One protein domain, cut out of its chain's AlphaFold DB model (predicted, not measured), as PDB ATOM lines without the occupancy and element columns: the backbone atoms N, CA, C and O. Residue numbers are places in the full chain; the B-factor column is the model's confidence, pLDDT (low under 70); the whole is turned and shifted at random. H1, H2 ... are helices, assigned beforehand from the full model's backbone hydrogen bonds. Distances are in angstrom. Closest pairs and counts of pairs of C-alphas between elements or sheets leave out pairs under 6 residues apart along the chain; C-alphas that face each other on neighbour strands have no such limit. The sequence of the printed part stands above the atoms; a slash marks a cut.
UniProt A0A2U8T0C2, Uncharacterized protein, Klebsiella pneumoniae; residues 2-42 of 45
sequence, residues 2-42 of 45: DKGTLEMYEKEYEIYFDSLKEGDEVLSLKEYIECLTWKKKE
ATOM      1  N   ASP A   2     -23.353   4.039   8.888       86.75
ATOM      2  CA  ASP A   2     -24.262   3.557   9.925       86.75
ATOM      3  C   ASP A   2     -23.851   2.165  10.403       86.75
ATOM      4  O   ASP A   2     -23.265   1.387   9.646       86.75
ATOM      5  N   LYS A   3     -24.177   1.844  11.659       85.31
ATOM      6  CA  LYS A   3     -23.796   0.574  12.290       85.31
ATOM      7  C   LYS A   3     -24.221  -0.644  11.456       85.31
ATOM      8  O   LYS A   3     -23.414  -1.538  11.242       85.31
ATOM      9  N   GLY A   4     -25.437  -0.629  10.903       87.81
ATOM     10  CA  GLY A   4     -25.935  -1.725  10.063       87.81
ATOM     11  C   GLY A   4     -25.162  -1.908   8.752       87.81
ATOM     12  O   GLY A   4     -24.993  -3.031   8.290       87.81
ATOM     13  N   THR A   5     -24.643  -0.824   8.170       86.69
ATOM     14  CA  THR A   5     -23.822  -0.884   6.953       86.69
ATOM     15  C   THR A   5     -22.436  -1.452   7.251       86.69
ATOM     16  O   THR A   5     -21.894  -2.198   6.443       86.69
ATOM     17  N   LEU A   6     -21.873  -1.125   8.417       88.44
ATOM     18  CA  LEU A   6     -20.591  -1.675   8.854       88.44
ATOM     19  C   LEU A   6     -20.691  -3.189   9.103       88.44
ATOM     20  O   LEU A   6     -19.885  -3.933   8.560       88.44
ATOM     21  N   GLU A   7     -21.732  -3.639   9.813       92.12
ATOM     22  CA  GLU A   7     -21.971  -5.069  10.081       92.12
ATOM     23  C   GLU A   7     -22.177  -5.887   8.790       92.12
ATOM     24  O   GLU A   7     -21.827  -7.066   8.732       92.12
ATOM     25  N   MET A   8     -22.745  -5.280   7.741       91.81
ATOM     26  CA  MET A   8     -22.862  -5.921   6.428       91.81
ATOM     27  C   MET A   8     -21.485  -6.121   5.781       91.81
ATOM     28  O   MET A   8     -21.183  -7.226   5.337       91.81
ATOM     29  N   TYR A   9     -20.642  -5.084   5.774       91.38
ATOM     30  CA  TYR A   9     -19.296  -5.179   5.209       91.38
ATOM     31  C   TYR A   9     -18.389  -6.129   5.986       91.38
ATOM     32  O   TYR A   9     -17.584  -6.811   5.365       91.38
ATOM     33  N   GLU A  10     -18.524  -6.211   7.312       93.00
ATOM     34  CA  GLU A  10     -17.778  -7.185   8.117       93.00
ATOM     35  C   GLU A  10     -18.098  -8.623   7.690       93.00
ATOM     36  O   GLU A  10     -17.179  -9.399   7.443       93.00
ATOM     37  N   LYS A  11     -19.379  -8.955   7.485       94.38
ATOM     38  CA  LYS A  11     -19.782 -10.288   7.005       94.38
ATOM     39  C   LYS A  11     -19.282 -10.591   5.595       94.38
ATOM     40  O   LYS A  11     -18.842 -11.704   5.326       94.38
ATOM     41  N   GLU A  12     -19.363  -9.625   4.683       93.62
ATOM     42  CA  GLU A  12     -18.841  -9.807   3.321       93.62
ATOM     43  C   GLU A  12     -17.313  -9.950   3.315       93.62
ATOM     44  O   GLU A  12     -16.764 -10.738   2.543       93.62
ATOM     45  N   TYR A  13     -16.633  -9.245   4.218       94.62
ATOM     46  CA  TYR A  13     -15.193  -9.344   4.391       94.62
ATOM     47  C   TYR A  13     -14.759 -10.695   4.965       94.62
ATOM     48  O   TYR A  13     -13.764 -11.241   4.501       94.62
ATOM     49  N   GLU A  14     -15.507 -11.273   5.911       95.00
ATOM     50  CA  GLU A  14     -15.250 -12.640   6.388       95.00
ATOM     51  C   GLU A  14     -15.335 -13.659   5.244       95.00
ATOM     52  O   GLU A  14     -14.455 -14.506   5.108       95.00
ATOM     53  N   ILE A  15     -16.344 -13.539   4.373       94.56
ATOM     54  CA  ILE A  15     -16.490 -14.402   3.189       94.56
ATOM     55  C   ILE A  15     -15.324 -14.197   2.214       94.56
ATOM     56  O   ILE A  15     -14.780 -15.168   1.688       94.56
ATOM     57  N   TYR A  16     -14.929 -12.943   1.970       94.06
ATOM     58  CA  TYR A  16     -13.751 -12.630   1.159       94.06
ATOM     59  C   TYR A  16     -12.498 -13.285   1.742       94.06
ATOM     60  O   TYR A  16     -11.787 -13.969   1.010       94.06
ATOM     61  N   PHE A  17     -12.263 -13.127   3.043       93.25
ATOM     62  CA  PHE A  17     -11.086 -13.655   3.718       93.25
ATOM     63  C   PHE A  17     -11.030 -15.187   3.665       93.25
ATOM     64  O   PHE A  17      -9.978 -15.742   3.368       93.25
ATOM     65  N   ASP A  18     -12.163 -15.867   3.868       94.44
ATOM     66  CA  ASP A  18     -12.260 -17.333   3.773       94.44
ATOM     67  C   ASP A  18     -12.012 -17.851   2.342       94.44
ATOM     68  O   ASP A  18     -11.529 -18.962   2.142       94.44
ATOM     69  N   SER A  19     -12.288 -17.024   1.327       94.25
ATOM     70  CA  SER A  19     -12.042 -17.372  -0.078       94.25
ATOM     71  C   SER A  19     -10.573 -17.260  -0.513       94.25
ATOM     72  O   SER A  19     -10.227 -17.745  -1.597       94.25
ATOM     73  N   LEU A  20      -9.718 -16.626   0.299       93.81
ATOM     74  CA  LEU A  20      -8.300 -16.440  -0.004       93.81
ATOM     75  C   LEU A  20      -7.528 -17.753   0.135       93.81
ATOM     76  O   LEU A  20      -7.773 -18.566   1.029       93.81
ATOM     77  N   LYS A  21      -6.561 -17.958  -0.757       93.88
ATOM     78  CA  LYS A  21      -5.659 -19.109  -0.717       93.88
ATOM     79  C   LYS A  21      -4.348 -18.729  -0.045       93.88
ATOM     80  O   LYS A  21      -3.994 -17.562   0.098       93.88
ATOM     81  N   GLU A  22      -3.592 -19.746   0.350       91.75
ATOM     82  CA  GLU A  22      -2.250 -19.540   0.884       91.75
ATOM     83  C   GLU A  22      -1.371 -18.810  -0.146       91.75
ATOM     84  O   GLU A  22      -1.216 -19.264  -1.281       91.75
ATOM     85  N   GLY A  23      -0.809 -17.671   0.264       92.25
ATOM     86  CA  GLY A  23       0.015 -16.808  -0.582       92.25
ATOM     87  C   GLY A  23      -0.725 -15.644  -1.247       92.25
ATOM     88  O   GLY A  23      -0.054 -14.806  -1.845       92.25
ATOM     89  N   ASP A  24      -2.054 -15.552  -1.124       92.94
ATOM     90  CA  ASP A  24      -2.795 -14.372  -1.579       92.94
ATOM     91  C   ASP A  24      -2.549 -13.166  -0.658       92.94
ATOM     92  O   ASP A  24      -2.488 -13.282   0.570       92.94
ATOM     93  N   GLU A  25      -2.434 -11.978  -1.258       91.62
ATOM     94  CA  GLU A  25      -2.376 -10.723  -0.511       91.62
ATOM     95  C   GLU A  25      -3.765 -10.374   0.038       91.62
ATOM     96  O   GLU A  25      -4.728 -10.156  -0.701       91.62
ATOM     97  N   VAL A  26      -3.858 -10.331   1.366       93.19
ATOM     98  CA  VAL A  26      -5.082  -9.994   2.094       93.19
ATOM     99  C   VAL A  26      -5.242  -8.474   2.127       93.19
ATOM    100  O   VAL A  26      -4.382  -7.768   2.655       93.19
ATOM    101  N   LEU A  27      -6.371  -7.973   1.633       92.81
ATOM    102  CA  LEU A  27      -6.777  -6.579   1.834       92.81
ATOM    103  C   LEU A  27      -7.259  -6.368   3.265       92.81
ATOM    104  O   LEU A  27      -7.950  -7.222   3.802       92.81
ATOM    105  N   SER A  28      -7.005  -5.202   3.855       93.25
ATOM    106  CA  SER A  28      -7.647  -4.823   5.118       93.25
ATOM    107  C   SER A  28      -9.149  -4.574   4.912       93.25
ATOM    108  O   SER A  28      -9.555  -4.105   3.850       93.25
ATOM    109  N   LEU A  29      -9.980  -4.739   5.951       90.94
ATOM    110  CA  LEU A  29     -11.422  -4.418   5.888       90.94
ATOM    111  C   LEU A  29     -11.689  -3.014   5.322       90.94
ATOM    112  O   LEU A  29     -12.596  -2.816   4.519       90.94
ATOM    113  N   LYS A  30     -10.871  -2.029   5.708       90.88
ATOM    114  CA  LYS A  30     -10.970  -0.665   5.183       90.88
ATOM    115  C   LYS A  30     -10.751  -0.619   3.666       90.88
ATOM    116  O   LYS A  30     -11.553  -0.013   2.967       90.88
ATOM    117  N   GLU A  31      -9.705  -1.274   3.173       92.25
ATOM    118  CA  GLU A  31      -9.363  -1.313   1.746       92.25
ATOM    119  C   GLU A  31     -10.444  -2.043   0.945       92.25
ATOM    120  O   GLU A  31     -10.879  -1.565  -0.100       92.25
ATOM    121  N   TYR A  32     -10.960  -3.145   1.491       91.50
ATOM    122  CA  TYR A  32     -12.087  -3.879   0.927       91.50
ATOM    123  C   TYR A  32     -13.335  -2.991   0.766       91.50
ATOM    124  O   TYR A  32     -13.928  -2.920  -0.314       91.50
ATOM    125  N   ILE A  33     -13.700  -2.245   1.815       90.69
ATOM    126  CA  ILE A  33     -14.826  -1.300   1.781       90.69
ATOM    127  C   ILE A  33     -14.574  -0.168   0.775       90.69
ATOM    128  O   ILE A  33     -15.493   0.228   0.051       90.69
ATOM    129  N   GLU A  34     -13.351   0.363   0.708       89.31
ATOM    130  CA  GLU A  34     -12.976   1.390  -0.270       89.31
ATOM    131  C   GLU A  34     -13.143   0.875  -1.710       89.31
ATOM    132  O   GLU A  34     -13.782   1.549  -2.521       89.31
ATOM    133  N   CYS A  35     -12.709  -0.351  -2.017       87.50
ATOM    134  CA  CYS A  35     -12.925  -0.966  -3.332       87.50
ATOM    135  C   CYS A  35     -14.416  -1.116  -3.683       87.50
ATOM    136  O   CYS A  35     -14.834  -0.779  -4.794       87.50
ATOM    137  N   LEU A  36     -15.239  -1.592  -2.743       84.44
ATOM    138  CA  LEU A  36     -16.679  -1.764  -2.972       84.44
ATOM    139  C   LEU A  36     -17.407  -0.428  -3.163       84.44
ATOM    140  O   LEU A  36     -18.308  -0.311  -3.998       84.44
ATOM    141  N   THR A  37     -17.018   0.597  -2.405       81.06
ATOM    142  CA  THR A  37     -17.638   1.927  -2.488       81.06
ATOM    143  C   THR A  37     -17.230   2.699  -3.739       81.06
ATOM    144  O   THR A  37     -18.050   3.457  -4.260       81.06
ATOM    145  N   TRP A  38     -16.024   2.482  -4.269       74.06
ATOM    146  CA  TRP A  38     -15.628   3.000  -5.584       74.06
ATOM    147  C   TRP A  38     -16.481   2.408  -6.706       74.06
ATOM    148  O   TRP A  38     -17.015   3.151  -7.527       74.06
ATOM    149  N   LYS A  39     -16.703   1.091  -6.675       62.09
ATOM    150  CA  LYS A  39     -17.498   0.378  -7.684       62.09
ATOM    151  C   LYS A  39     -18.946   0.876  -7.758       62.09
ATOM    152  O   LYS A  39     -19.498   1.004  -8.842       62.09
ATOM    153  N   LYS A  40     -19.538   1.243  -6.613       62.38
ATOM    154  CA  LYS A  40     -20.876   1.863  -6.558       62.38
ATOM    155  C   LYS A  40     -20.930   3.282  -7.135       62.38
ATOM    156  O   LYS A  40     -21.987   3.686  -7.595       62.38
ATOM    157  N   LYS A  41     -19.828   4.039  -7.113       59.53
ATOM    158  CA  LYS A  41     -19.780   5.405  -7.669       59.53
ATOM    159  C   LYS A  41     -19.580   5.444  -9.183       59.53
ATOM    160  O   LYS A  41     -19.943   6.445  -9.791       59.53
ATOM    161  N   GLU A  42     -18.991   4.409  -9.781       58.12
ATOM    162  CA  GLU A  42     -18.845   4.323 -11.241       58.12
ATOM    163  C   GLU A  42     -20.143   3.912 -11.949       58.12
ATOM    164  O   GLU A  42     -20.381   4.377 -13.056       58.12
TER     165      GLU A  42
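What this domain is: This is residues 2 to 42 of the 45 residues of an uncharacterized protein of Klebsiella pneumoniae (UniProt A0A2U8T0C2). The long helix H1 is joined to a second helix, H2, by a loop that swings out past the end of H1 and folds back. H2 begins beside the middle of H1 and runs away from it, its last residues 37 to 42 sticking out, as do residues 18 to 25 at the loop. The printed part has 41 residues with two named helices, H1 then H2, and no named strand; the class is all helix. It is only just loose, close to compact, with a radius of gyration of the C-alphas of 11.1 A, and only just flat, spanning 32 by 23 by 12 A.

How they stand to each other: H1, residues 3 to 18, touches H2, residues 29 to 42, with residues 9 to 13 alone, and H2 touches it with residues 29 to 33 alone. The closest C-alphas, those of Tyr 13 and Leu 29, are 6.4 A apart. Their lines are about perpendicular, at 73 degrees. In H1 and H2 every O i to N i+4 pair is within hydrogen-bond range.

Where its parts are: H1 is 22.9 A long from C-alpha 3 at (-23.796, 0.574, 12.290). H2 is 20.6 A long, to C-alpha 42 at (-18.845, 4.323, -11.241).

The domain as a whole: The C-alphas farthest apart, of Asp 2 and Gly 23, are 33.4 A apart. The printed part has no cut, and the link is short. Residues 39 to 42 have pLDDT under 70.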